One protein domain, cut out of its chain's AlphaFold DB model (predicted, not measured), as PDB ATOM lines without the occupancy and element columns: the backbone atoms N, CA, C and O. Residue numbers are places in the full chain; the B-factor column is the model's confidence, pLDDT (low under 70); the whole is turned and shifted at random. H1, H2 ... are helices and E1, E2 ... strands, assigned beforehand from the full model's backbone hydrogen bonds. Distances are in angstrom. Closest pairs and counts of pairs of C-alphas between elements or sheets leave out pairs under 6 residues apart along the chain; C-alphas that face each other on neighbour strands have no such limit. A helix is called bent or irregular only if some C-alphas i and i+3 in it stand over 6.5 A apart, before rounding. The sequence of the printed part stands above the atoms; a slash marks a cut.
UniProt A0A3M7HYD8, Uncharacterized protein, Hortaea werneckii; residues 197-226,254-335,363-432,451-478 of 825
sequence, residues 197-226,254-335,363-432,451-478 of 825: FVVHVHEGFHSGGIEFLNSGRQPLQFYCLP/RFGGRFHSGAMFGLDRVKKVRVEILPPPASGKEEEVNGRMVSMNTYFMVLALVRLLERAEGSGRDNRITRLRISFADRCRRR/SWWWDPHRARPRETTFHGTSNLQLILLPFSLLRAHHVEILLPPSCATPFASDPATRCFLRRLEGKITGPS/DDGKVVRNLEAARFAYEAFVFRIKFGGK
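AT A GLANCE: This is residues 197 to 226, 254 to 335, 363 to 432 and 451 to 478 of the 825 residues of an uncharacterized protein of Hortaea werneckii (UniProt A0A3M7HYD8). A twisted sheet of five strands has H1 and H5 on one face, with H3 between them, the three helices side by side. The long, kinked H6 crosses beyond H1 and H3, away from the sheet, and the short H2 and H4 sit far from the middle. The printed part has 210 residues, with six named helices and five named strands in the order E1 E2 E3 H1 E4 H2 H3 E5 H4 H5 H6. The sheet, E2 E1 E3 E4 E5, is mixed, and the class is mixed, helices and strands. The whole is compact, radius of gyration of the C-alphas 17.1 A, spanning 48 by 46 by 38 A.

IN THESE COORDINATES: Find C-alpha 197 at (134.718, 162.564, 93.857), where E1, residues 197 to 202, begins. Next come E2, 209 to 212, E3, 272 to 278, 19.3 A long, and H1, 291 to 309, 26.9 A. E4, 321 to 328, is 19.8 A; H2 is 331 to 335. Look on to H3, 383 to 393, 18.1 A, only just irregular, with C-alphas 387 and 390 6.9 A apart. E5 is 396 to 402, H4 408 to 413, and H5 415 to 429, 21.1 A. H6, 452 to 475, 33.6 A, has a kink of 30 degrees near residue 464 and ends at C-alpha 475 (160.719, 139.887, 100.330).

HOW THE PARTS SIT: Begin at E1 and E2, an antiparallel hairpin, with N 200 and O 211 at 3.0 A. E1 and E3 are parallel, N 199 and O 274 at 2.8 A; so are E3 and E4, N 275 and O 325 at 2.7 A, and E4 and E5, N 402 and O 326 at 2.7 A. E3, H1 and E4 form a strand-helix-strand unit, two parallel neighbour strands with a helix between, its crossover right-handed. H1 and H5 make two layers with the sheet, helices on one face, at heights of 9.0 A and 7.6 A. H3 only grazes the sheet with residues 384 to 391. It touches H1, C-alphas of Tyr 299 and Ile 387 closest at 4.7 A, and H5, Ser 392 and Ile 428 closest at 5.7 A. H4 and H5 touch only at the corner, only just, with 3 pairs of C-alphas within 8 A. H6 is near H1 and H3; H2 touches no helix. Every O i to N i+4 pair is within hydrogen-bond range in H1, H4 and H5; H6 has 18 of 20, H2 0 of 1 and H3 3 of 7, with O i to N i+3 1 of 2 in H2 and 5 of 8 in H3.

THE WHOLE: The C-alphas farthest apart, Gly 316 and Lys 478, are 53.9 A apart. Look for three cuts: C-alphas 226 and 254 are 13.8 A apart, 335 and 363 13.4 A, 432 and 451 19.5 A. The links E3 to H1 and H1 to E4 are long. Mean pLDDT of the printed part is 82.8; 43 residues are under 70, among them 219 to 226.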
ATOM      1  N   PHE A 197     133.856 163.653  94.299       93.38
ATOM      2  CA  PHE A 197     134.718 162.564  93.857       93.38
ATOM      3  C   PHE A 197     134.819 161.510  94.944       93.38
ATOM      4  O   PHE A 197     135.114 161.839  96.093       93.38
ATOM      5  N   VAL A 198     134.595 160.250  94.577       94.06
ATOM      6  CA  VAL A 198     134.754 159.131  95.503       94.06
ATOM      7  C   VAL A 198     136.193 158.619  95.457       94.06
ATOM      8  O   VAL A 198     136.718 158.330  94.383       94.06
ATOM      9  N   VAL A 199     136.811 158.494  96.628       93.56
ATOM     10  CA  VAL A 199     138.108 157.846  96.845       93.56
ATOM     11  C   VAL A 199     137.849 156.577  97.642       93.56
ATOM     12  O   VAL A 199     137.304 156.651  98.743       93.56
ATOM     13  N   HIS A 200     138.230 155.419  97.114       94.38
ATOM     14  CA  HIS A 200     138.165 154.175  97.876       94.38
ATOM     15  C   HIS A 200     139.486 153.951  98.603       94.38
ATOM     16  O   HIS A 200     140.547 153.968  97.982       94.38
ATOM     17  N   VAL A 201     139.417 153.721  99.910       94.38
ATOM     18  CA  VAL A 201     140.540 153.255 100.726       94.38
ATOM     19  C   VAL A 201     140.223 151.826 101.106       94.38
ATOM     20  O   VAL A 201     139.334 151.563 101.907       94.38
ATOM     21  N   HIS A 202     140.923 150.893 100.495       92.62
ATOM     22  CA  HIS A 202     140.720 149.482 100.746       92.62
ATOM     23  C   HIS A 202     141.720 149.012 101.785       92.62
ATOM     24  O   HIS A 202     142.934 149.045 101.558       92.62
ATOM     25  N   GLU A 203     141.192 148.565 102.911       90.94
ATOM     26  CA  GLU A 203     141.973 147.960 103.968       90.94
ATOM     27  C   GLU A 203     142.516 146.601 103.533       90.94
ATOM     28  O   GLU A 203     141.873 145.837 102.813       90.94
ATOM     29  N   GLY A 204     143.715 146.294 103.995       87.19
ATOM     30  CA  GLY A 204     144.374 145.030 103.722       87.19
ATOM     31  C   GLY A 204     145.872 145.182 103.873       87.19
ATOM     32  O   GLY A 204     146.411 146.288 103.782       87.19
ATOM     33  N   PHE A 205     146.542 144.066 104.118       81.44
ATOM     34  CA  PHE A 205     147.997 144.040 104.159       81.44
ATOM     35  C   PHE A 205     148.553 143.864 102.742       81.44
ATOM     36  O   PHE A 205     149.237 144.746 102.227       81.44
ATOM     37  N   HIS A 206     148.165 142.779 102.062       80.06
ATOM     38  CA  HIS A 206     148.566 142.519 100.678       80.06
ATOM     39  C   HIS A 206     147.572 143.146  99.711       80.06
ATOM     40  O   HIS A 206     147.940 143.849  98.774       80.06
ATOM     41  N   SER A 207     146.285 142.967  99.977       84.06
ATOM     42  CA  SER A 207     145.242 143.607  99.196       84.06
ATOM     43  C   SER A 207     144.874 144.961  99.798       84.06
ATOM     44  O   SER A 207     143.686 145.215  99.923       84.06
ATOM     45  N   GLY A 208     145.821 145.798 100.231       87.38
ATOM     46  CA  GLY A 208     145.582 147.177 100.695       87.38
ATOM     47  C   GLY A 208     145.887 148.210  99.602       87.38
ATOM     48  O   GLY A 208     146.773 147.985  98.779       87.38
ATOM     49  N   GLY A 209     145.165 149.335  99.547       89.88
ATOM     50  CA  GLY A 209     145.460 150.391  98.565       89.88
ATOM     51  C   GLY A 209     144.388 151.468  98.417       89.88
ATOM     52  O   GLY A 209     143.302 151.358  98.987       89.88
ATOM     53  N   ILE A 210     144.693 152.495  97.622       89.25
ATOM     54  CA  ILE A 210     143.791 153.622  97.338       89.25
ATOM     55  C   ILE A 210     143.408 153.641  95.863       89.25
ATOM     56  O   ILE A 210     144.223 153.339  94.992       89.25
ATOM     57  N   GLU A 211     142.164 154.019  95.581       86.88
ATOM     58  CA  GLU A 211     141.646 154.133  94.219       86.88
ATOM     59  C   GLU A 211     140.923 155.456  94.008       86.88
ATOM     60  O   GLU A 211     140.103 155.879  94.830       86.88
ATOM     61  N   PHE A 212     141.194 156.085  92.866       84.00
ATOM     62  CA  PHE A 212     140.603 157.360  92.483       84.00
ATOM     63  C   PHE A 212     140.369 157.420  90.969       84.00
ATOM     64  O   PHE A 212     141.274 157.135  90.192       84.00
ATOM     65  N   LEU A 213     139.162 157.805  90.530       68.44
ATOM     66  CA  LEU A 213     138.842 158.117  89.121       68.44
ATOM     67  C   LEU A 213     139.330 157.095  88.068       68.44
ATOM     68  O   LEU A 213     139.722 157.475  86.965       68.44
ATOM     69  N   ASN A 214     139.278 155.797  88.375       60.59
ATOM     70  CA  ASN A 214     139.736 154.713  87.492       60.59
ATOM     71  C   ASN A 214     141.255 154.697  87.249       60.59
ATOM     72  O   ASN A 214     141.708 154.164  86.242       60.59
ATOM     73  N   SER A 215     142.067 155.234  88.162       60.19
ATOM     74  CA  SER A 215     143.530 155.087  88.115       60.19
ATOM     75  C   SER A 215     144.018 153.639  88.274       60.19
ATOM     76  O   SER A 215     145.217 153.419  88.444       60.19
ATOM     77  N   GLY A 216     143.100 152.672  88.320       65.06
ATOM     78  CA  GLY A 216     143.319 151.374  88.928       65.06
ATOM     79  C   GLY A 216     143.607 151.499  90.421       65.06
ATOM     80  O   GLY A 216     143.713 152.599  90.992       65.06
ATOM     81  N   ARG A 217     143.756 150.335  91.044       74.25
ATOM     82  CA  ARG A 217     144.183 150.232  92.425       74.25
ATOM     83  C   ARG A 217     145.639 150.621  92.554       74.25
ATOM     84  O   ARG A 217     146.493 149.981  91.958       74.25
ATOM     85  N   GLN A 218     145.922 151.667  93.323       75.50
ATOM     86  CA  GLN A 218     147.291 152.033  93.665       75.50
ATOM     87  C   GLN A 218     147.634 151.306  94.971       75.50
ATOM     88  O   GLN A 218     147.146 151.716  96.034       75.50
ATOM     89  N   PRO A 219     148.391 150.189  94.923       68.19
ATOM     90  CA  PRO A 219     148.844 149.527  96.133       68.19
ATOM     91  C   PRO A 219     149.799 150.484  96.834       68.19
ATOM     92  O   PRO A 219     150.935 150.679  96.419       68.19
ATOM     93  N   LEU A 220     149.331 151.100  97.912       63.41
ATOM     94  CA  LEU A 220     150.164 151.972  98.736       63.41
ATOM     95  C   LEU A 220     150.956 151.186  99.772       63.41
ATOM     96  O   LEU A 220     151.410 151.773 100.755       63.41
ATOM     97  N   GLN A 221     151.135 149.879  99.550       59.31
ATOM     98  CA  GLN A 221     152.065 149.082 100.330       59.31
ATOM     99  C   GLN A 221     153.393 149.826 100.403       59.31
ATOM    100  O   GLN A 221     153.903 150.308  99.387       59.31
ATOM    101  N   PHE A 222     153.900 149.962 101.619       56.12
ATOM    102  CA  PHE A 222     155.130 150.672 101.895       56.12
ATOM    103  C   PHE A 222     156.260 150.174 100.992       56.12
ATOM    104  O   PHE A 222     156.649 149.010 101.039       56.12
ATOM    105  N   TYR A 223     156.773 151.080 100.165       50.81
ATOM    106  CA  TYR A 223     158.105 150.966  99.605       50.81
ATOM    107  C   TYR A 223     158.971 151.926 100.410       50.81
ATOM    108  O   TYR A 223     158.908 153.138 100.203       50.81
ATOM    109  N   CYS A 224     159.769 151.388 101.333       43.88
ATOM    110  CA  CYS A 224     161.030 152.028 101.673       43.88
ATOM    111  C   CYS A 224     161.862 151.952 100.398       43.88
ATOM    112  O   CYS A 224     162.555 150.965 100.159       43.88
ATOM    113  N   LEU A 225     161.740 152.949  99.525       46.88
ATOM    114  CA  LEU A 225     162.909 153.257  98.731       46.88
ATOM    115  C   LEU A 225     163.914 153.743  99.776       46.88
ATOM    116  O   LEU A 225     163.575 154.702 100.482       46.88
ATOM    117  N   PRO A 226     165.066 153.065  99.965       46.31
ATOM    118  CA  PRO A 226     166.153 153.699 100.690       46.31
ATOM    119  C   PRO A 226     166.284 155.088 100.076       46.31
ATOM    120  O   PRO A 226     166.112 155.228  98.854       46.31
ATOM    121  N   ARG A 254     154.988 157.336  95.670       63.47
ATOM    122  CA  ARG A 254     153.761 156.588  95.344       63.47
ATOM    123  C   ARG A 254     152.733 157.426  94.574       63.47
ATOM    124  O   ARG A 254     151.957 156.885  93.793       63.47
ATOM    125  N   PHE A 255     152.740 158.746  94.759       63.84
ATOM    126  CA  PHE A 255     151.824 159.680  94.097       63.84
ATOM    127  C   PHE A 255     152.518 160.640  93.127       63.84
ATOM    128  O   PHE A 255     151.839 161.320  92.347       63.84
ATOM    129  N   GLY A 256     153.855 160.676  93.149       58.28
ATOM    130  CA  GLY A 256     154.684 161.661  92.453       58.28
ATOM    131  C   GLY A 256     154.470 161.735  90.939       58.28
ATOM    132  O   GLY A 256     154.635 162.808  90.366       58.28
ATOM    133  N   GLY A 257     154.032 160.645  90.298       62.81
ATOM    134  CA  GLY A 257     153.824 160.604  88.846       62.81
ATOM    135  C   GLY A 257     152.439 161.042  88.351       62.81
ATOM    136  O   GLY A 257     152.323 161.488  87.214       62.81
ATOM    137  N   ARG A 258     151.375 160.914  89.162       63.34
ATOM    138  CA  ARG A 258     149.985 161.134  88.690       63.34
ATOM    139  C   ARG A 258     149.222 162.222  89.435       63.34
ATOM    140  O   ARG A 258     148.333 162.834  88.851       63.34
ATOM    141  N   PHE A 259     149.556 162.466  90.701       66.75
ATOM    142  CA  PHE A 259     148.762 163.316  91.594       66.75
ATOM    143  C   PHE A 259     149.608 164.388  92.279       66.75
ATOM    144  O   PHE A 259     149.395 164.711  93.445       66.75
ATOM    145  N   HIS A 260     150.591 164.947  91.574       70.12
ATOM    146  CA  HIS A 260     151.368 166.048  92.126       70.12
ATOM    147  C   HIS A 260     150.533 167.338  92.175       70.12
ATOM    148  O   HIS A 260     149.731 167.617  91.280       70.12
ATOM    149  N   SER A 261     150.746 168.154  93.211       69.81
ATOM    150  CA  SER A 261     150.155 169.496  93.271       69.81
ATOM    151  C   SER A 261     150.545 170.307  92.030       69.81
ATOM    152  O   SER A 261     151.657 170.168  91.502       69.81
ATOM    153  N   GLY A 262     149.595 171.091  91.520       71.81
ATOM    154  CA  GLY A 262     149.744 171.861  90.284       71.81
ATOM    155  C   GLY A 262     149.559 171.061  88.990       71.81
ATOM    156  O   GLY A 262     149.579 171.656  87.912       71.81
ATOM    157  N   ALA A 263     149.342 169.740  89.052       75.50
ATOM    158  CA  ALA A 263     148.929 168.980  87.875       75.50
ATOM    159  C   ALA A 263     147.584 169.502  87.345       75.50
ATOM    160  O   ALA A 263     146.692 169.874  88.112       75.50
ATOM    161  N   MET A 264     147.387 169.444  86.022       68.12
ATOM    162  CA  MET A 264     146.115 169.839  85.398       68.12
ATOM    163  C   MET A 264     144.918 169.078  86.000       68.12
ATOM    164  O   MET A 264     143.826 169.637  86.106       68.12
ATOM    165  N   PHE A 265     145.160 167.853  86.477       70.88
ATOM    166  CA  PHE A 265     144.204 166.957  87.130       70.88
ATOM    167  C   PHE A 265     144.597 166.609  88.582       70.88
ATOM    168  O   PHE A 265     144.424 165.475  89.024       70.88
ATOM    169  N   GLY A 266     145.168 167.564  89.320       78.31
ATOM    170  CA  GLY A 266     145.597 167.359  90.706       78.31
ATOM    171  C   GLY A 266     144.446 167.234  91.718       78.31
ATOM    172  O   GLY A 266     143.379 167.837  91.567       78.31
ATOM    173  N   LEU A 267     144.677 166.456  92.785       83.62
ATOM    174  CA  LEU A 267     143.751 166.302  93.922       83.62
ATOM    175  C   LEU A 267     143.546 167.613  94.702       83.62
ATOM    176  O   LEU A 267     142.480 167.841  95.275       83.62
ATOM    177  N   ASP A 268     144.523 168.515  94.642       83.25
ATOM    178  CA  ASP A 268     144.484 169.866  95.206       83.25
ATOM    179  C   ASP A 268     143.350 170.736  94.631       83.25
ATOM    180  O   ASP A 268     142.882 171.680  95.278       83.25
ATOM    181  N   ARG A 269     142.830 170.395  93.445       85.44
ATOM    182  CA  ARG A 269     141.682 171.083  92.835       85.44
ATOM    183  C   ARG A 269     140.333 170.561  93.340       85.44
ATOM    184  O   ARG A 269     139.344 171.290  93.266       85.44
ATOM    185  N   VAL A 270     140.264 169.345  93.894       90.50
ATOM    186  CA  VAL A 270     138.999 168.658  94.222       90.50
ATOM    187  C   VAL A 270     138.318 169.265  95.446       90.50
ATOM    188  O   VAL A 270     138.770 169.092  96.576       90.50
ATOM    189  N   LYS A 271     137.195 169.957  95.252       93.31
ATOM    190  CA  LYS A 271     136.467 170.648  96.329       93.31
ATOM    191  C   LYS A 271     135.566 169.758  97.164       93.31
ATOM    192  O   LYS A 271     135.390 170.037  98.348       93.31
ATOM    193  N   LYS A 272     134.986 168.725  96.562       95.25
ATOM    194  CA  LYS A 272     134.060 167.817  97.235       95.25
ATOM    195  C   LYS A 272     134.619 166.405  97.148       95.25
ATOM    196  O   LYS A 272     134.722 165.846  96.058       95.25
ATOM    197  N   VAL A 273     134.998 165.850  98.290       95.56
ATOM    198  CA  VAL A 273     135.649 164.543  98.387       95.56
ATOM    199  C   VAL A 273     134.800 163.638  99.261       95.56
ATOM    200  O   VAL A 273     134.436 164.008 100.377       95.56
ATOM    201  N   ARG A 274     134.529 162.432  98.768       96.44
ATOM    202  CA  ARG A 274     133.940 161.343  99.534       96.44
ATOM    203  C   ARG A 274     134.951 160.210  99.661       96.44
ATOM    204  O   ARG A 274     135.213 159.515  98.691       96.44
ATOM    205  N   VAL A 275     135.489 159.996 100.851       96.75
ATOM    206  CA  VAL A 275     136.356 158.858 101.152       96.75
ATOM    207  C   VAL A 275     135.497 157.689 101.633       96.75
ATOM    208  O   VAL A 275     134.709 157.831 102.567       96.75
ATOM    209  N   GLU A 276     135.615 156.536 100.983       96.00
ATOM    210  CA  GLU A 276     134.951 155.293 101.373       96.00
ATOM    211  C   GLU A 276     135.998 154.270 101.823       96.00
ATOM    212  O   GLU A 276     136.800 153.802 101.019       96.00
ATOM    213  N   ILE A 277     136.003 153.954 103.117       95.69
ATOM    214  CA  ILE A 277     136.916 152.993 103.737       95.69
ATOM    215  C   ILE A 277     136.262 151.614 103.670       95.69
ATOM    216  O   ILE A 277     135.195 151.380 104.249       95.69
ATOM    217  N   LEU A 278     136.885 150.714 102.920       93.44
ATOM    218  CA  LEU A 278     136.398 149.378 102.614       93.44
ATOM    219  C   LEU A 278     137.161 148.361 103.472       93.44
ATOM    220  O   LEU A 278     138.382 148.301 103.348       93.44
ATOM    221  N   PRO A 279     136.479 147.554 104.308       91.38
ATOM    222  CA  PRO A 279     137.143 146.567 105.157       91.38
ATOM    223  C   PRO A 279     137.840 145.491 104.313       91.38
ATOM    224  O   PRO A 279     137.433 145.267 103.162       91.38
ATOM    225  N   PRO A 280     138.825 144.768 104.879       88.19
ATOM    226  CA  PRO A 280     139.568 143.765 104.132       88.19
ATOM    227  C   PRO A 280     138.633 142.672 103.595       88.19
ATOM    228  O   PRO A 280     137.646 142.289 104.261       88.19
ATOM    229  N   PRO A 281     138.912 142.148 102.385       84.19
ATOM    230  CA  PRO A 281     138.096 141.104 101.787       84.19
ATOM    231  C   PRO A 281     138.015 139.901 102.732       84.19
ATOM    232  O   PRO A 281     138.947 139.587 103.465       84.19
ATOM    233  N   ALA A 282     136.886 139.193 102.726       76.19
ATOM    234  CA  ALA A 282     136.685 137.991 103.546       76.19
ATOM    235  C   ALA A 282     137.453 136.764 103.029       76.19
ATOM    236  O   ALA A 282     136.966 135.638 103.139       76.19
ATOM    237  N   SER A 283     138.613 136.978 102.405       71.88
ATOM    238  CA  SER A 283     139.453 135.890 101.930       71.88
ATOM    239  C   SER A 283     140.092 135.223 103.153       71.88
ATOM    240  O   SER A 283     140.791 135.859 103.937       71.88
ATOM    241  N   GLY A 284     139.786 133.940 103.359       59.91
ATOM    242  CA  GLY A 284     140.046 133.230 104.619       59.91
ATOM    243  C   GLY A 284     141.517 133.026 104.993       59.91
ATOM    244  O   GLY A 284     141.777 132.345 105.970       59.91
ATOM    245  N   LYS A 285     142.469 133.576 104.228       66.81
ATOM    246  CA  LYS A 285     143.896 133.573 104.582       66.81
ATOM    247  C   LYS A 285     144.342 134.870 105.253       66.81
ATOM    248  O   LYS A 285     145.234 134.828 106.080       66.81
ATOM    249  N   GLU A 286     143.726 136.007 104.922       63.66
ATOM    250  CA  GLU A 286     144.060 137.288 105.565       63.66
ATOM    251  C   GLU A 286     143.285 137.507 106.868       63.66
ATOM    252  O   GLU A 286     143.698 138.311 107.692       63.66
ATOM    253  N   GLU A 287     142.182 136.786 107.085       62.25
ATOM    254  CA  GLU A 287     141.387 136.902 108.316       62.25
ATOM    255  C   GLU A 287     142.151 136.427 109.563       62.25
ATOM    256  O   GLU A 287     141.913 136.939 110.653       62.25
ATOM    257  N   GLU A 288     143.100 135.505 109.390       61.59
ATOM    258  CA  GLU A 288     144.010 135.043 110.446       61.59
ATOM    259  C   GLU A 288     145.204 135.996 110.642       61.59
ATOM    260  O   GLU A 288     145.818 136.034 111.707       61.59
ATOM    261  N   VAL A 289     145.518 136.814 109.629       59.56
ATOM    262  CA  VAL A 289     146.621 137.776 109.679       59.56
ATOM    263  C   VAL A 289     146.186 138.981 110.507       59.56
ATOM    264  O   VAL A 289     145.546 139.910 110.021       59.56
ATOM    265  N   ASN A 290     146.542 138.916 111.790       70.06
ATOM    266  CA  ASN A 290     146.625 139.973 112.796       70.06
ATOM    267  C   ASN A 290     145.940 141.298 112.390       70.06
ATOM    268  O   ASN A 290     146.595 142.240 111.939       70.06
ATOM    269  N   GLY A 291     144.611 141.388 112.558       74.38
ATOM    270  CA  GLY A 291     143.816 142.548 112.120       74.38
ATOM    271  C   GLY A 291     144.288 143.900 112.677       74.38
ATOM    272  O   GLY A 291     144.020 144.948 112.093       74.38
ATOM    273  N   ARG A 292     145.086 143.867 113.749       75.19
ATOM    274  CA  ARG A 292     145.840 144.994 114.312       75.19
ATOM    275  C   ARG A 292     146.771 145.657 113.280       75.19
ATOM    276  O   ARG A 292     146.762 146.878 113.134       75.19
ATOM    277  N   MET A 293     147.514 144.860 112.509       81.94
ATOM    278  CA  MET A 293     148.438 145.347 111.474       81.94
ATOM    279  C   MET A 293     147.706 145.973 110.287       81.94
ATOM    280  O   MET A 293     148.224 146.891 109.652       81.94
ATOM    281  N   VAL A 294     146.489 145.505 109.996       87.44
ATOM    282  CA  VAL A 294     145.667 146.040 108.906       87.44
ATOM    283  C   VAL A 294     145.262 147.481 109.204       87.44
ATOM    284  O   VAL A 294     145.450 148.343 108.351       87.44
ATOM    285  N   SER A 295     144.780 147.775 110.417       89.00
ATOM    286  CA  SER A 295     144.383 149.140 110.787       89.00
ATOM    287  C   SER A 295     145.556 150.119 110.797       89.00
ATOM    288  O   SER A 295     145.386 151.265 110.383       89.00
ATOM    289  N   MET A 296     146.752 149.674 111.197       88.62
ATOM    290  CA  MET A 296     147.958 150.503 111.106       88.62
ATOM    291  C   MET A 296     148.366 150.767 109.648       88.62
ATOM    292  O   MET A 296     148.668 151.908 109.301       88.62
ATOM    293  N   ASN A 297     148.298 149.767 108.763       88.50
ATOM    294  CA  ASN A 297     148.515 150.009 107.333       88.50
ATOM    295  C   ASN A 297     147.524 151.044 106.790       88.50
ATOM    296  O   ASN A 297     147.904 152.004 106.117       88.50
ATOM    297  N   THR A 298     146.238 150.866 107.118       91.62
ATOM    298  CA  THR A 298     145.167 151.774 106.703       91.62
ATOM    299  C   THR A 298     145.418 153.191 107.200       91.62
ATOM    300  O   THR A 298     145.266 154.124 106.415       91.62
ATOM    301  N   TYR A 299     145.856 153.366 108.450       92.25
ATOM    302  CA  TYR A 299     146.237 154.673 108.989       92.25
ATOM    303  C   TYR A 299     147.239 155.390 108.088       92.25
ATOM    304  O   TYR A 299     146.999 156.526 107.686       92.25
ATOM    305  N   PHE A 300     148.327 154.722 107.709       89.44
ATOM    306  CA  PHE A 300     149.355 155.344 106.883       89.44
ATOM    307  C   PHE A 300     148.915 155.584 105.439       89.44
ATOM    308  O   PHE A 300     149.313 156.586 104.840       89.44
ATOM    309  N   MET A 301     148.066 154.715 104.880       90.56
ATOM    310  CA  MET A 301     147.434 154.970 103.583       90.56
ATOM    311  C   MET A 301     146.566 156.232 103.640       90.56
ATOM    312  O   MET A 301     146.688 157.111 102.785       90.56
ATOM    313  N   VAL A 302     145.728 156.354 104.672       93.75
ATOM    314  CA  VAL A 302     144.881 157.532 104.884       93.75
ATOM    315  C   VAL A 302     145.727 158.773 105.152       93.75
ATOM    316  O   VAL A 302     145.419 159.825 104.608       93.75
ATOM    317  N   LEU A 303     146.819 158.664 105.911       91.81
ATOM    318  CA  LEU A 303     147.754 159.764 106.135       91.81
ATOM    319  C   LEU A 303     148.375 160.256 104.827       91.81
ATOM    320  O   LEU A 303     148.436 161.461 104.594       91.81
ATOM    321  N   ALA A 304     148.789 159.342 103.949       88.25
ATOM    322  CA  ALA A 304     149.332 159.709 102.648       88.25
ATOM    323  C   ALA A 304     148.273 160.391 101.763       88.25
ATOM    324  O   ALA A 304     148.545 161.437 101.179       88.25
ATOM    325  N   LEU A 305     147.040 159.868 101.732       91.00
ATOM    326  CA  LEU A 305     145.913 160.511 101.045       91.00
ATOM    327  C   LEU A 305     145.626 161.905 101.597       91.00
ATOM    328  O   LEU A 305     145.442 162.852 100.835       91.00
ATOM    329  N   VAL A 306     145.583 162.032 102.919       92.69
ATOM    330  CA  VAL A 306     145.363 163.301 103.600       92.69
ATOM    331  C   VAL A 306     146.443 164.297 103.211       92.69
ATOM    332  O   VAL A 306     146.085 165.405 102.853       92.69
ATOM    333  N   ARG A 307     147.722 163.915 103.169       88.19
ATOM    334  CA  ARG A 307     148.806 164.815 102.734       88.19
ATOM    335  C   ARG A 307     148.689 165.276 101.279       88.19
ATOM    336  O   ARG A 307     149.206 166.331 100.939       88.19
ATOM    337  N   LEU A 308     148.018 164.518 100.411       85.88
ATOM    338  CA  LEU A 308     147.720 164.959  99.038       85.88
ATOM    339  C   LEU A 308     146.518 165.898  98.966       85.88
ATOM    340  O   LEU A 308     146.431 166.734  98.069       85.88
ATOM    341  N   LEU A 309     145.554 165.692  99.863       90.38
ATOM    342  CA  LEU A 309     144.369 166.534 100.005       90.38
ATOM    343  C   LEU A 309     144.649 167.786 100.835       90.38
ATOM    344  O   LEU A 309     143.881 168.747 100.763       90.38
ATOM    345  N   GLU A 310     145.716 167.759 101.627       88.81
ATOM    346  CA  GLU A 310     146.268 168.879 102.353       88.81
ATOM    347  C   GLU A 310     146.762 169.883 101.325       88.81
ATOM    348  O   GLU A 310     147.533 169.590 100.412       88.81
ATOM    349  N   ARG A 311     146.224 171.087 101.428       81.75
ATOM    350  CA  ARG A 311     146.546 172.161 100.505       81.75
ATOM    351  C   ARG A 311     147.466 173.090 101.251       81.75
ATOM    352  O   ARG A 311     147.222 173.353 102.427       81.75
ATOM    353  N   ALA A 312     148.483 173.593 100.554       60.56
ATOM    354  CA  ALA A 312     149.335 174.635 101.099       60.56
ATOM    355  C   ALA A 312     148.436 175.718 101.707       60.56
ATOM    356  O   ALA A 312     147.483 176.155 101.050       60.56
ATOM    357  N   GLU A 313     148.710 176.087 102.959       62.12
ATOM    358  CA  GLU A 313     148.049 177.175 103.676       62.12
ATOM    359  C   GLU A 313     148.360 178.504 102.968       62.12
ATOM    360  O   GLU A 313     149.155 179.326 103.408       62.12
ATOM    361  N   GLY A 314     147.782 178.691 101.785       63.69
ATOM    362  CA  GLY A 314     147.786 179.944 101.063       63.69
ATOM    363  C   GLY A 314     146.712 180.850 101.643       63.69
ATOM    364  O   GLY A 314     145.650 180.392 102.064       63.69
ATOM    365  N   SER A 315     146.960 182.156 101.602       55.88
ATOM    366  CA  SER A 315     146.026 183.199 102.049       55.88
ATOM    367  C   SER A 315     144.636 183.127 101.391       55.88
ATOM    368  O   SER A 315     143.671 183.693 101.907       55.88
ATOM    369  N   GLY A 316     144.498 182.400 100.278       64.44
ATOM    370  CA  GLY A 316     143.231 182.149  99.602       64.44
ATOM    371  C   GLY A 316     142.411 181.031 100.253       64.44
ATOM    372  O   GLY A 316     142.622 179.847  99.981       64.44
ATOM    373  N   ARG A 317     141.367 181.411 101.009       67.38
ATOM    374  CA  ARG A 317     140.263 180.510 101.426       67.38
ATOM    375  C   ARG A 317     139.633 179.764 100.244       67.38
ATOM    376  O   ARG A 317     139.065 178.686 100.419       67.38
ATOM    377  N   ASP A 318     139.795 180.310  99.043       74.75
ATOM    378  CA  ASP A 318     139.307 179.782  97.771       74.75
ATOM    379  C   ASP A 318     139.824 178.392  97.468       74.75
ATOM    380  O   ASP A 318     139.210 177.690  96.672       74.75
ATOM    381  N   ASN A 319     140.897 177.959  98.133       78.19
ATOM    382  CA  ASN A 319     141.434 176.620  98.035       78.19
ATOM    383  C   ASN A 319     140.961 175.675  99.145       78.19
ATOM    384  O   ASN A 319     141.430 174.563  99.152       78.19
ATOM    385  N   ARG A 320     139.982 175.952 100.008       87.31
ATOM    386  CA  ARG A 320     139.539 174.932 100.992       87.31
ATOM    387  C   ARG A 320     138.694 173.809 100.362       87.31
ATOM    388  O   ARG A 320     138.036 174.024  99.339       87.31
ATOM    389  N   ILE A 321     138.695 172.612 100.965       93.31
ATOM    390  CA  ILE A 321     137.721 171.549 100.658       93.31
ATOM    391  C   ILE A 321     136.339 172.048 101.105       93.31
ATOM    392  O   ILE A 321     136.141 172.411 102.263       93.31
ATOM    393  N   THR A 322     135.367 172.116 100.198       94.62
ATOM    394  CA  THR A 322     134.013 172.591 100.530       94.62
ATOM    395  C   THR A 322     133.189 171.504 101.203       94.62
ATOM    396  O   THR A 322     132.416 171.798 102.113       94.62
ATOM    397  N   ARG A 323     133.379 170.242 100.811       96.06
ATOM    398  CA  ARG A 323     132.698 169.103 101.428       96.06
ATOM    399  C   ARG A 323     133.629 167.906 101.530       96.06
ATOM    400  O   ARG A 323     134.137 167.436 100.517       96.06
ATOM    401  N   LEU A 324     133.809 167.402 102.742       97.44
ATOM    402  CA  LEU A 324     134.496 166.153 103.032       97.44
ATOM    403  C   LEU A 324     133.482 165.168 103.608       97.44
ATOM    404  O   LEU A 324     132.840 165.451 104.615       97.44
ATOM    405  N   ARG A 325     133.330 164.008 102.981       97.69
ATOM    406  CA  ARG A 325     132.498 162.922 103.494       97.69
ATOM    407  C   ARG A 325     133.364 161.698 103.701       97.69
ATOM    408  O   ARG A 325     134.026 161.264 102.770       97.69
ATOM    409  N   ILE A 326     133.360 161.135 104.896       97.81
ATOM    410  CA  ILE A 326     134.104 159.925 105.231       97.81
ATOM    411  C   ILE A 326     133.063 158.857 105.525       97.81
ATOM    412  O   ILE A 326     132.177 159.073 106.342       97.81
ATOM    413  N   SER A 327     133.107 157.729 104.831       96.69
ATOM    414  CA  SER A 327     132.140 156.646 105.004       96.69
ATOM    415  C   SER A 327     132.840 155.315 105.176       96.69
ATOM    416  O   SER A 327     133.772 155.017 104.439       96.69
ATOM    417  N   PHE A 328     132.369 154.511 106.119       95.31
ATOM    418  CA  PHE A 328     132.869 153.158 106.331       95.31
ATOM    419  C   PHE A 328     131.894 152.148 105.735       95.31
ATOM    420  O   PHE A 328     130.704 152.134 106.071       95.31
ATOM    421  N   ALA A 329     132.389 151.295 104.844       92.19
ATOM    422  CA  ALA A 329     131.582 150.227 104.284       92.19
ATOM    423  C   ALA A 329     131.446 149.059 105.266       92.19
ATOM    424  O   ALA A 329     132.326 148.757 106.071       92.19
ATOM    425  N   ASP A 330     130.313 148.371 105.159       86.75
ATOM    426  CA  ASP A 330     130.017 147.179 105.938       86.75
ATOM    427  C   ASP A 330     130.327 145.917 105.119       86.75
ATOM    428  O   ASP A 330     129.889 145.769 103.969       86.75
ATOM    429  N   ARG A 331     131.054 144.981 105.738       77.38
ATOM    430  CA  ARG A 331     131.435 143.687 105.153       77.38
ATOM    431  C   ARG A 331     130.196 142.868 104.778       77.38
ATOM    432  O   ARG A 331     130.191 142.180 103.753       77.38
ATOM    433  N   CYS A 332     129.112 143.000 105.550       67.94
ATOM    434  CA  CYS A 332     127.890 142.207 105.388       67.94
ATOM    435  C   CYS A 332     127.198 142.431 104.037       67.94
ATOM    436  O   CYS A 332     126.571 141.519 103.488       67.94
ATOM    437  N   ARG A 333     127.311 143.638 103.463       63.84
ATOM    438  CA  ARG A 333     126.615 143.968 102.210       63.84
ATOM    439  C   ARG A 333     127.218 143.291 100.983       63.84
ATOM    440  O   ARG A 333     126.469 142.974 100.062       63.84
ATOM    441  N   ARG A 334     128.530 143.031 100.961       63.53
ATOM    442  CA  ARG A 334     129.193 142.466  99.772       63.53
ATOM    443  C   ARG A 334     128.833 140.997  99.535       63.53
ATOM    444  O   ARG A 334     128.577 140.616  98.398       63.53
ATOM    445  N   ARG A 335     128.705 140.182 100.592       63.66
ATOM    446  CA  ARG A 335     128.410 138.739 100.454       63.66
ATOM    447  C   ARG A 335     127.045 138.436  99.832       63.66
ATOM    448  O   ARG A 335     126.914 137.440  99.126       63.66
ATOM    449  N   SER A 363     131.531 142.252 113.596       79.81
ATOM    450  CA  SER A 363     131.857 143.262 112.605       79.81
ATOM    451  C   SER A 363     133.332 143.625 112.753       79.81
ATOM    452  O   SER A 363     133.875 143.640 113.857       79.81
ATOM    453  N   TRP A 364     133.982 143.943 111.639       85.62
ATOM    454  CA  TRP A 364     135.391 144.337 111.626       85.62
ATOM    455  C   TRP A 364     135.701 145.545 112.534       85.62
ATOM    456  O   TRP A 364     136.817 145.705 113.017       85.62
ATOM    457  N   TRP A 365     134.688 146.366 112.815       90.81
ATOM    458  CA  TRP A 365     134.806 147.622 113.553       90.81
ATOM    459  C   TRP A 365     134.397 147.526 115.029       90.81
ATOM    460  O   TRP A 365     134.786 148.369 115.835       90.81
ATOM    461  N   TRP A 366     133.614 146.510 115.391       91.69
ATOM    462  CA  TRP A 366     132.979 146.395 116.704       91.69
ATOM    463  C   TRP A 366     133.179 145.004 117.284       91.69
ATOM    464  O   TRP A 366     132.933 144.007 116.601       91.69
ATOM    465  N   ASP A 367     133.582 144.942 118.550       91.00
ATOM    466  CA  ASP A 367     133.678 143.695 119.291       91.00
ATOM    467  C   ASP A 367     132.348 143.447 120.027       91.00
ATOM    468  O   ASP A 367     132.052 144.118 121.024       91.00
ATOM    469  N   PRO A 368     131.515 142.496 119.559       89.25
ATOM    470  CA  PRO A 368     130.247 142.200 120.212       89.25
ATOM    471  C   PRO A 368     130.427 141.618 121.620       89.25
ATOM    472  O   PRO A 368     129.521 141.763 122.436       89.25
ATOM    473  N   HIS A 369     131.570 140.990 121.926       90.44
ATOM    474  CA  HIS A 369     131.813 140.371 123.231       90.44
ATOM    475  C   HIS A 369     132.138 141.406 124.301       90.44
ATOM    476  O   HIS A 369     131.690 141.285 125.438       90.44
ATOM    477  N   ARG A 370     132.897 142.438 123.923       90.31
ATOM    478  CA  ARG A 370     133.267 143.537 124.823       90.31
ATOM    479  C   ARG A 370     132.269 144.690 124.799       90.31
ATOM    480  O   ARG A 370     132.378 145.585 125.628       90.31
ATOM    481  N   ALA A 371     131.319 144.671 123.860       91.50
ATOM    482  CA  ALA A 371     130.406 145.778 123.582       91.50
ATOM    483  C   ALA A 371     131.161 147.112 123.440       91.50
ATOM    484  O   ALA A 371     130.746 148.139 123.974       91.50
ATOM    485  N   ARG A 372     132.293 147.071 122.729       93.38
ATOM    486  CA  ARG A 372     133.183 148.212 122.513       93.38
ATOM    487  C   ARG A 372     133.715 148.227 121.078       93.38
ATOM    488  O   ARG A 372     133.729 147.181 120.415       93.38
ATOM    489  N   PRO A 373     134.169 149.394 120.590       93.44
ATOM    490  CA  PRO A 373     134.984 149.472 119.384       93.44
ATOM    491  C   PRO A 373     136.146 148.477 119.438       93.44
ATOM    492  O   PRO A 373     136.744 148.289 120.497       93.44
ATOM    493  N   ARG A 374     136.494 147.853 118.308       90.81
ATOM    494  CA  ARG A 374     137.708 147.025 118.252       90.81
ATOM    495  C   ARG A 374     138.934 147.910 118.458       90.81
ATOM    496  O   ARG A 374     139.106 148.902 117.749       90.81
ATOM    497  N   GLU A 375     139.740 147.554 119.447       87.69
ATOM    498  CA  GLU A 375     140.968 148.255 119.814       87.69
ATOM    499  C   GLU A 375     142.142 147.795 118.946       87.69
ATOM    500  O   GLU A 375     142.240 146.627 118.556       87.69
ATOM    501  N   THR A 376     143.023 148.740 118.635       82.00
ATOM    502  CA  THR A 376     144.306 148.481 117.975       82.00
ATOM    503  C   THR A 376     145.324 147.970 118.999       82.00
ATOM    504  O   THR A 376     145.092 148.007 120.205       82.00
ATOM    505  N   THR A 377     146.504 147.549 118.539       71.44
ATOM    506  CA  THR A 377     147.671 147.326 119.418       71.44
ATOM    507  C   THR A 377     148.190 148.598 120.076       71.44
ATOM    508  O   THR A 377     148.972 148.519 121.016       71.44
ATOM    509  N   PHE A 378     147.777 149.773 119.599       73.25
ATOM    510  CA  PHE A 378     148.198 151.052 120.144       73.25
ATOM    511  C   PHE A 378     147.246 151.457 121.265       73.25
ATOM    512  O   PHE A 378     146.201 152.062 121.027       73.25
ATOM    513  N   HIS A 379     147.626 151.062 122.482       69.00
ATOM    514  CA  HIS A 379     147.150 151.554 123.781       69.00
ATOM    515  C   HIS A 379     145.743 152.178 123.770       69.00
ATOM    516  O   HIS A 379     145.596 153.397 123.705       69.00
ATOM    517  N   GLY A 380     144.698 151.347 123.822       80.88
ATOM    518  CA  GLY A 380     143.317 151.807 124.023       80.88
ATOM    519  C   GLY A 380     142.723 152.651 122.886       80.88
ATOM    520  O   GLY A 380     141.609 153.155 123.023       80.88
ATOM    521  N   THR A 381     143.424 152.805 121.760       89.12
ATOM    522  CA  THR A 381     142.902 153.506 120.583       89.12
ATOM    523  C   THR A 381     142.130 152.523 119.717       89.12
ATOM    524  O   THR A 381     142.665 151.496 119.291       89.12
ATOM    525  N   SER A 382     140.869 152.835 119.417       92.50
ATOM    526  CA  SER A 382     140.059 152.007 118.518       92.50
ATOM    527  C   SER A 382     140.539 152.084 117.066       92.50
ATOM    528  O   SER A 382     141.041 153.119 116.627       92.50
ATOM    529  N   ASN A 383     140.313 151.022 116.283       92.00
ATOM    530  CA  ASN A 383     140.634 150.990 114.847       92.00
ATOM    531  C   ASN A 383     140.012 152.190 114.116       92.00
ATOM    532  O   ASN A 383     140.641 152.812 113.263       92.00
ATOM    533  N   LEU A 384     138.780 152.539 114.497       93.81
ATOM    534  CA  LEU A 384     138.046 153.667 113.938       93.81
ATOM    535  C   LEU A 384     138.709 155.011 114.270       93.81
ATOM    536  O   LEU A 384     138.880 155.833 113.374       93.81
ATOM    537  N   GLN A 385     139.100 155.231 115.529       93.75
ATOM    538  CA  GLN A 385     139.812 156.448 115.935       93.75
ATOM    539  C   GLN A 385     141.154 156.571 115.223       93.75
ATOM    540  O   GLN A 385     141.447 157.630 114.670       93.75
ATOM    541  N   LEU A 386     141.924 155.479 115.184       92.88
ATOM    542  CA  LEU A 386     143.223 155.444 114.525       92.88
ATOM    543  C   LEU A 386     143.082 155.868 113.061       92.88
ATOM    544  O   LEU A 386     143.712 156.828 112.639       92.88
ATOM    545  N   ILE A 387     142.195 155.231 112.297       94.88
ATOM    546  CA  ILE A 387     142.025 155.513 110.862       94.88
ATOM    547  C   ILE A 387     141.471 156.916 110.594       94.88
ATOM    548  O   ILE A 387     141.766 157.507 109.554       94.88
ATOM    549  N   LEU A 388     140.675 157.470 111.511       95.88
ATOM    550  CA  LEU A 388     140.140 158.822 111.375       95.88
ATOM    551  C   LEU A 388     141.136 159.919 111.759       95.88
ATOM    552  O   LEU A 388     140.998 161.050 111.289       95.88
ATOM    553  N   LEU A 389     142.136 159.600 112.580       94.06
ATOM    554  CA  LEU A 389     143.093 160.565 113.113       94.06
ATOM    555  C   LEU A 389     143.786 161.419 112.036       94.06
ATOM    556  O   LEU A 389     143.832 162.639 112.221       94.06
ATOM    557  N   PRO A 390     144.268 160.878 110.894       94.81
ATOM    558  CA  PRO A 390     144.932 161.701 109.891       94.81
ATOM    559  C   PRO A 390     144.041 162.813 109.338       94.81
ATOM    560  O   PRO A 390     144.536 163.897 109.050       94.81
ATOM    561  N   PHE A 391     142.722 162.611 109.242       95.69
ATOM    562  CA  PHE A 391     141.816 163.638 108.714       95.69
ATOM    563  C   PHE A 391     141.804 164.920 109.547       95.69
ATOM    564  O   PHE A 391     141.395 165.955 109.028       95.69
ATOM    565  N   SER A 392     142.293 164.884 110.789       93.38
ATOM    566  CA  SER A 392     142.476 166.074 111.624       93.38
ATOM    567  C   SER A 392     143.434 167.115 111.028       93.38
ATOM    568  O   SER A 392     143.372 168.279 111.424       93.38
ATOM    569  N   LEU A 393     144.283 166.718 110.071       90.69
ATOM    570  CA  LEU A 393     145.162 167.615 109.315       90.69
ATOM    571  C   LEU A 393     144.407 168.385 108.219       90.69
ATOM    572  O   LEU A 393     144.859 169.433 107.765       90.69
ATOM    573  N   LEU A 394     143.244 167.892 107.780       92.56
ATOM    574  CA  LEU A 394     142.469 168.550 106.734       92.56
ATOM    575  C   LEU A 394     141.619 169.687 107.286       92.56
ATOM    576  O   LEU A 394     141.083 169.643 108.391       92.56
ATOM    577  N   ARG A 395     141.387 170.676 106.423       91.81
ATOM    578  CA  ARG A 395     140.412 171.741 106.648       91.81
ATOM    579  C   ARG A 395     139.302 171.632 105.617       91.81
ATOM    580  O   ARG A 395     139.535 171.798 104.420       91.81
ATOM    581  N   ALA A 396     138.071 171.453 106.084       93.94
ATOM    582  CA  ALA A 396     136.887 171.422 105.226       93.94
ATOM    583  C   ALA A 396     135.778 172.335 105.760       93.94
ATOM    584  O   ALA A 396     135.662 172.505 106.966       93.94
ATOM    585  N   HIS A 397     134.970 172.934 104.881       93.81
ATOM    586  CA  HIS A 397     133.808 173.727 105.312       93.81
ATOM    587  C   HIS A 397     132.724 172.851 105.936       93.81
ATOM    588  O   HIS A 397     132.149 173.203 106.958       93.81
ATOM    589  N   HIS A 398     132.458 171.708 105.309       95.88
ATOM    590  CA  HIS A 398     131.514 170.717 105.790       95.88
ATOM    591  C   HIS A 398     132.218 169.371 105.885       95.88
ATOM    592  O   HIS A 398     132.836 168.928 104.913       95.88
ATOM    593  N   VAL A 399     132.073 168.702 107.024       97.12
ATOM    594  CA  VAL A 399     132.534 167.331 107.238       97.12
ATOM    595  C   VAL A 399     131.342 166.444 107.590       97.12
ATOM    596  O   VAL A 399     130.437 166.870 108.297       97.12
ATOM    597  N   GLU A 400     131.299 165.237 107.038       97.56
ATOM    598  CA  GLU A 400     130.259 164.243 107.313       97.56
ATOM    599  C   GLU A 400     130.931 162.889 107.550       97.56
ATOM    600  O   GLU A 400     131.486 162.317 106.610       97.56
ATOM    601  N   ILE A 401     130.897 162.374 108.782       97.25
ATOM    602  CA  ILE A 401     131.474 161.068 109.123       97.25
ATOM    603  C   ILE A 401     130.347 160.041 109.268       97.25
ATOM    604  O   ILE A 401     129.530 160.095 110.183       97.25
ATOM    605  N   LEU A 402     130.299 159.084 108.347       96.50
ATOM    606  CA  LEU A 402     129.309 158.017 108.301       96.50
ATOM    607  C   LEU A 402     129.909 156.708 108.792       96.50
ATOM    608  O   LEU A 402     130.650 156.030 108.076       96.50
ATOM    609  N   LEU A 403     129.540 156.355 110.016       95.50
ATOM    610  CA  LEU A 403     129.937 155.118 110.675       95.50
ATOM    611  C   LEU A 403     129.356 153.884 109.958       95.50
ATOM    612  O   LEU A 403     128.316 153.993 109.296       95.50
ATOM    613  N   PRO A 404     129.983 152.700 110.099       93.25
ATOM    614  CA  PRO A 404     129.496 151.499 109.435       93.25
ATOM    615  C   PRO A 404     128.068 151.164 109.909       93.25
ATOM    616  O   PRO A 404     127.838 151.078 111.120       93.25
ATOM    617  N   PRO A 405     127.094 150.947 108.999       90.00
ATOM    618  CA  PRO A 405     125.686 150.782 109.371       90.00
ATOM    619  C   PRO A 405     125.409 149.654 110.372       90.00
ATOM    620  O   PRO A 405     124.522 149.796 111.208       90.00
ATOM    621  N   SER A 406     126.175 148.559 110.313       87.56
ATOM    622  CA  SER A 406     126.059 147.410 111.224       87.56
ATOM    623  C   SER A 406     126.309 147.753 112.690       87.56
ATOM    624  O   SER A 406     125.807 147.065 113.572       87.56
ATOM    625  N   CYS A 407     127.104 148.787 112.954       89.56
ATOM    626  CA  CYS A 407     127.561 149.158 114.292       89.56
ATOM    627  C   CYS A 407     127.349 150.646 114.603       89.56
ATOM    628  O   CYS A 407     127.828 151.133 115.623       89.56
ATOM    629  N   ALA A 408     126.593 151.366 113.767       91.56
ATOM    630  CA  ALA A 408     126.312 152.786 113.958       91.56
ATOM    631  C   ALA A 408     125.613 153.067 115.298       91.56
ATOM    632  O   ALA A 408     125.972 154.022 115.981       91.56
ATOM    633  N   THR A 409     124.654 152.228 115.705       92.62
ATOM    634  CA  THR A 409     123.965 152.363 116.996       92.62
ATOM    635  C   THR A 409     124.896 152.110 118.193       92.62
ATOM    636  O   THR A 409     124.940 152.980 119.063       92.62
ATOM    637  N   PRO A 410     125.697 151.022 118.243       93.00
ATOM    638  CA  PRO A 410     126.692 150.846 119.295       93.00
ATOM    639  C   PRO A 410     127.723 151.979 119.368       93.00
ATOM    640  O   PRO A 410     127.957 152.518 120.448       93.00
ATOM    641  N   PHE A 411     128.277 152.423 118.237       92.69
ATOM    642  CA  PHE A 411     129.216 153.549 118.232       92.69
ATOM    643  C   PHE A 411     128.576 154.856 118.714       92.69
ATOM    644  O   PHE A 411     129.207 155.624 119.433       92.69
ATOM    645  N   ALA A 412     127.311 155.100 118.363       91.50
ATOM    646  CA  ALA A 412     126.563 156.255 118.854       91.50
ATOM    647  C   ALA A 412     126.222 156.164 120.352       91.50
ATOM    648  O   ALA A 412     125.842 157.180 120.942       91.50
ATOM    649  N   SER A 413     126.334 154.980 120.960       93.75
ATOM    650  CA  SER A 413     126.188 154.785 122.405       93.75
ATOM    651  C   SER A 413     127.513 154.876 123.165       93.75
ATOM    652  O   SER A 413     127.487 155.189 124.350       93.75
ATOM    653  N   ASP A 414     128.654 154.670 122.499       94.75
ATOM    654  CA  ASP A 414     129.979 154.738 123.119       94.75
ATOM    655  C   ASP A 414     130.427 156.199 123.361       94.75
ATOM    656  O   ASP A 414     130.670 156.943 122.401       94.75
ATOM    657  N   PRO A 415     130.563 156.656 124.624       93.94
ATOM    658  CA  PRO A 415     130.895 158.048 124.927       93.94
ATOM    659  C   PRO A 415     132.271 158.476 124.404       93.94
ATOM    660  O   PRO A 415     132.423 159.616 123.955       93.94
ATOM    661  N   ALA A 416     133.255 157.571 124.430       91.50
ATOM    662  CA  ALA A 416     134.622 157.851 123.994       91.50
ATOM    663  C   ALA A 416     134.676 158.127 122.484       91.50
ATOM    664  O   ALA A 416     135.183 159.171 122.061       91.50
ATOM    665  N   THR A 417     134.061 157.256 121.676       93.25
ATOM    666  CA  THR A 417     133.943 157.447 120.224       93.25
ATOM    667  C   THR A 417     133.201 158.739 119.892       93.25
ATOM    668  O   THR A 417     133.670 159.519 119.064       93.25
ATOM    669  N   ARG A 418     132.074 159.028 120.558       94.75
ATOM    670  CA  ARG A 418     131.325 160.278 120.329       94.75
ATOM    671  C   ARG A 418     132.146 161.527 120.630       94.75
ATOM    672  O   ARG A 418     132.073 162.496 119.875       94.75
ATOM    673  N   CYS A 419     132.870 161.524 121.749       94.38
ATOM    674  CA  CYS A 419     133.711 162.647 122.150       94.38
ATOM    675  C   CYS A 419     134.795 162.897 121.098       94.38
ATOM    676  O   CYS A 419     134.926 164.017 120.604       94.38
ATOM    677  N   PHE A 420     135.486 161.831 120.684       94.25
ATOM    678  CA  PHE A 420     136.492 161.882 119.629       94.25
ATOM    679  C   PHE A 420     135.928 162.431 118.311       94.25
ATOM    680  O   PHE A 420     136.480 163.384 117.768       94.25
ATOM    681  N   LEU A 421     134.805 161.891 117.821       95.62
ATOM    682  CA  LEU A 421     134.197 162.331 116.559       95.62
ATOM    683  C   LEU A 421     133.828 163.815 116.599       95.62
ATOM    684  O   LEU A 421     134.169 164.549 115.679       95.62
ATOM    685  N   ARG A 422     133.219 164.286 117.694       95.56
ATOM    686  CA  ARG A 422     132.874 165.705 117.854       95.56
ATOM    687  C   ARG A 422     134.114 166.600 117.826       95.56
ATOM    688  O   ARG A 422     134.097 167.645 117.177       95.56
ATOM    689  N   ARG A 423     135.186 166.210 118.527       94.06
ATOM    690  CA  ARG A 423     136.449 166.964 118.517       94.06
ATOM    691  C   ARG A 423     137.066 166.972 117.119       94.06
ATOM    692  O   ARG A 423     137.520 168.019 116.666       94.06
ATOM    693  N   LEU A 424     137.043 165.835 116.420       94.69
ATOM    694  CA  LEU A 424     137.612 165.694 115.081       94.69
ATOM    695  C   LEU A 424     136.859 166.572 114.081       94.69
ATOM    696  O   LEU A 424     137.477 167.318 113.324       94.69
ATOM    697  N   GLU A 425     135.527 166.538 114.117       95.25
ATOM    698  CA  GLU A 425     134.682 167.399 113.292       95.25
ATOM    699  C   GLU A 425     134.951 168.880 113.574       95.25
ATOM    700  O   GLU A 425     135.121 169.661 112.635       95.25
ATOM    701  N   GLY A 426     135.074 169.260 114.850       93.81
ATOM    702  CA  GLY A 426     135.457 170.610 115.265       93.81
ATOM    703  C   GLY A 426     136.843 171.025 114.764       93.81
ATOM    704  O   GLY A 426     137.006 172.148 114.295       93.81
ATOM    705  N   LYS A 427     137.831 170.121 114.773       91.88
ATOM    706  CA  LYS A 427     139.186 170.377 114.251       91.88
ATOM    707  C   LYS A 427     139.175 170.551 112.727       91.88
ATOM    708  O   LYS A 427     139.788 171.484 112.215       91.88
ATOM    709  N   ILE A 428     138.414 169.738 111.994       93.12
ATOM    710  CA  ILE A 428     138.320 169.823 110.524       93.12
ATOM    711  C   ILE A 428     137.560 171.079 110.062       93.12
ATOM    712  O   ILE A 428     137.946 171.729 109.078       93.12
ATOM    713  N   THR A 429     136.462 171.414 110.745       93.25
ATOM    714  CA  THR A 429     135.572 172.533 110.376       93.25
ATOM    715  C   THR A 429     135.998 173.865 110.968       93.25
ATOM    716  O   THR A 429     135.761 174.907 110.348       93.25
ATOM    717  N   GLY A 430     136.684 173.835 112.108       89.38
ATOM    718  CA  GLY A 430     137.103 175.008 112.854       89.38
ATOM    719  C   GLY A 430     137.865 176.018 111.995       89.38
ATOM    720  O   GLY A 430     138.522 175.642 111.011       89.38
ATOM    721  N   PRO A 431     137.757 177.320 112.316       80.56
ATOM    722  CA  PRO A 431     138.625 178.319 111.716       80.56
ATOM    723  C   PRO A 431     140.071 177.910 111.997       80.56
ATOM    724  O   PRO A 431     140.383 177.479 113.106       80.56
ATOM    725  N   SER A 432     140.952 178.009 110.997       67.31
ATOM    726  CA  SER A 432     142.382 177.873 111.249       67.31
ATOM    727  C   SER A 432     142.731 178.910 112.305       67.31
ATOM    728  O   SER A 432     142.731 180.105 112.005       67.31
ATOM    729  N   ASP A 451     145.836 163.203 123.068       65.75
ATOM    730  CA  ASP A 451     147.160 163.580 123.615       65.75
ATOM    731  C   ASP A 451     148.209 163.647 122.481       65.75
ATOM    732  O   ASP A 451     149.198 162.905 122.465       65.75
ATOM    733  N   ASP A 452     147.846 164.389 121.414       62.97
ATOM    734  CA  ASP A 452     148.165 164.073 120.004       62.97
ATOM    735  C   ASP A 452     149.663 163.834 119.775       62.97
ATOM    736  O   ASP A 452     150.066 163.015 118.947       62.97
ATOM    737  N   GLY A 453     150.510 164.499 120.560       73.06
ATOM    738  CA  GLY A 453     151.952 164.326 120.507       73.06
ATOM    739  C   GLY A 453     152.438 162.928 120.896       73.06
ATOM    740  O   GLY A 453     153.410 162.464 120.307       73.06
ATOM    741  N   LYS A 454     151.844 162.243 121.881       81.88
ATOM    742  CA  LYS A 454     152.305 160.909 122.319       81.88
ATOM    743  C   LYS A 454     151.858 159.829 121.340       81.88
ATOM    744  O   LYS A 454     152.690 159.047 120.888       81.88
ATOM    745  N   VAL A 455     150.578 159.812 120.964       82.50
ATOM    746  CA  VAL A 455     150.040 158.797 120.043       82.50
ATOM    747  C   VAL A 455     150.684 158.916 118.666       82.50
ATOM    748  O   VAL A 455     151.127 157.907 118.123       82.50
ATOM    749  N   VAL A 456     150.815 160.130 118.119       82.62
ATOM    750  CA  VAL A 456     151.464 160.324 116.813       82.62
ATOM    751  C   VAL A 456     152.942 159.947 116.870       82.62
ATOM    752  O   VAL A 456     153.387 159.209 115.997       82.62
ATOM    753  N   ARG A 457     153.691 160.340 117.913       83.62
ATOM    754  CA  ARG A 457     155.093 159.903 118.077       83.62
ATOM    755  C   ARG A 457     155.218 158.388 118.188       83.62
ATOM    756  O   ARG A 457     156.128 157.820 117.601       83.62
ATOM    757  N   ASN A 458     154.303 157.729 118.895       84.88
ATOM    758  CA  ASN A 458     154.294 156.272 119.007       84.88
ATOM    759  C   ASN A 458     153.970 155.603 117.666       84.88
ATOM    760  O   ASN A 458     154.593 154.602 117.323       84.88
ATOM    761  N   LEU A 459     153.038 156.161 116.888       86.62
ATOM    762  CA  LEU A 459     152.737 155.686 115.537       86.62
ATOM    763  C   LEU A 459     153.926 155.893 114.596       86.62
ATOM    764  O   LEU A 459     154.245 155.001 113.820       86.62
ATOM    765  N   GLU A 460     154.613 157.032 114.679       83.56
ATOM    766  CA  GLU A 460     155.827 157.309 113.906       83.56
ATOM    767  C   GLU A 460     157.000 156.412 114.320       83.56
ATOM    768  O   GLU A 460     157.710 155.908 113.455       83.56
ATOM    769  N   ALA A 461     157.181 156.142 115.613       84.62
ATOM    770  CA  ALA A 461     158.195 155.206 116.099       84.62
ATOM    771  C   ALA A 461     157.890 153.771 115.645       84.62
ATOM    772  O   ALA A 461     158.768 153.061 115.155       84.62
ATOM    773  N   ALA A 462     156.623 153.359 115.732       83.69
ATOM    774  CA  ALA A 462     156.183 152.056 115.255       83.69
ATOM    775  C   ALA A 462     156.180 151.947 113.727       83.69
ATOM    776  O   ALA A 462     156.196 150.834 113.202       83.69
ATOM    777  N   ARG A 463     156.197 153.076 113.007       83.88
ATOM    778  CA  ARG A 463     156.239 153.107 111.545       83.88
ATOM    779  C   ARG A 463     157.444 152.349 111.010       83.88
ATOM    780  O   ARG A 463     157.260 151.503 110.147       83.88
ATOM    781  N   PHE A 464     158.643 152.607 111.533       81.06
ATOM    782  CA  PHE A 464     159.862 151.933 111.076       81.06
ATOM    783  C   PHE A 464     159.812 150.426 111.339       81.06
ATOM    784  O   PHE A 464     160.094 149.630 110.446       81.06
ATOM    785  N   ALA A 465     159.370 150.022 112.534       83.25
ATOM    786  CA  ALA A 465     159.204 148.610 112.877       83.25
ATOM    787  C   ALA A 465     158.172 147.919 111.970       83.25
ATOM    788  O   ALA A 465     158.379 146.793 111.514       83.25
ATOM    789  N   TYR A 466     157.072 148.611 111.667       81.56
ATOM    790  CA  TYR A 466     156.042 148.123 110.762       81.56
ATOM    791  C   TYR A 466     156.543 148.010 109.319       81.56
ATOM    792  O   TYR A 466     156.319 146.991 108.671       81.56
ATOM    793  N   GLU A 467     157.249 149.024 108.822       79.19
ATOM    794  CA  GLU A 467     157.862 149.024 107.494       79.19
ATOM    795  C   GLU A 467     158.857 147.862 107.351       79.19
ATOM    796  O   GLU A 467     158.775 147.100 106.385       79.19
ATOM    797  N   ALA A 468     159.719 147.648 108.349       80.88
ATOM    798  CA  ALA A 468     160.646 146.519 108.386       80.88
ATOM    799  C   ALA A 468     159.917 145.162 108.392       80.88
ATOM    800  O   ALA A 468     160.326 144.224 107.702       80.88
ATOM    801  N   PHE A 469     158.808 145.053 109.129       80.81
ATOM    802  CA  PHE A 469     157.968 143.855 109.154       80.81
ATOM    803  C   PHE A 469     157.307 143.577 107.795       80.81
ATOM    804  O   PHE A 469     157.372 142.452 107.294       80.81
ATOM    805  N   VAL A 470     156.722 144.599 107.162       77.00
ATOM    806  CA  VAL A 470     156.129 144.502 105.816       77.00
ATOM    807  C   VAL A 470     157.177 144.089 104.793       77.00
ATOM    808  O   VAL A 470     156.927 143.188 103.989       77.00
ATOM    809  N   PHE A 471     158.359 144.703 104.852       78.75
ATOM    810  CA  PHE A 471     159.481 144.356 103.992       78.75
ATOM    811  C   PHE A 471     159.873 142.883 104.167       78.75
ATOM    812  O   PHE A 471     159.969 142.149 103.184       78.75
ATOM    813  N   ARG A 472     159.999 142.408 105.412       80.81
ATOM    814  CA  ARG A 472     160.346 141.011 105.715       80.81
ATOM    815  C   ARG A 472     159.322 140.014 105.171       80.81
ATOM    816  O   ARG A 472     159.720 139.016 104.573       80.81
ATOM    817  N   ILE A 473     158.023 140.288 105.340       76.50
ATOM    818  CA  ILE A 473     156.951 139.430 104.806       76.50
ATOM    819  C   ILE A 473     156.995 139.396 103.280       76.50
ATOM    820  O   ILE A 473     156.872 138.332 102.677       76.50
ATOM    821  N   LYS A 474     157.169 140.558 102.645       74.00
ATOM    822  CA  LYS A 474     157.077 140.682 101.190       74.00
ATOM    823  C   LYS A 474     158.278 140.087 100.465       74.00
ATOM    824  O   LYS A 474     158.101 139.429  99.444       74.00
ATOM    825  N   PHE A 475     159.482 140.328 100.973       79.00
ATOM    826  CA  PHE A 475     160.719 139.887 100.330       79.00
ATOM    827  C   PHE A 475     161.208 138.531 100.830       79.00
ATOM    828  O   PHE A 475     162.254 138.073 100.380       79.00
ATOM    829  N   GLY A 476     160.427 137.875 101.698       69.88
ATOM    830  CA  GLY A 476     160.614 136.482 102.070       69.88
ATOM    831  C   GLY A 476     162.040 136.218 102.517       69.88
ATOM    832  O   GLY A 476     162.780 135.539 101.806       69.88
ATOM    833  N   GLY A 477     162.418 136.769 103.676       65.00
ATOM    834  CA  GLY A 477     163.681 136.417 104.321       65.00
ATOM    835  C   GLY A 477     163.854 134.899 104.279       65.00
ATOM    836  O   GLY A 477     163.083 134.164 104.892       65.00
ATOM    837  N   LYS A 478     164.802 134.422 103.462       59.88
ATOM    838  CA  LYS A 478     165.115 132.999 103.303       59.88
ATOM    839  C   LYS A 478     165.826 132.536 104.571       59.88
ATOM    840  O   LYS A 478     167.045 132.444 104.597       59.88
TER     841      LYS A 478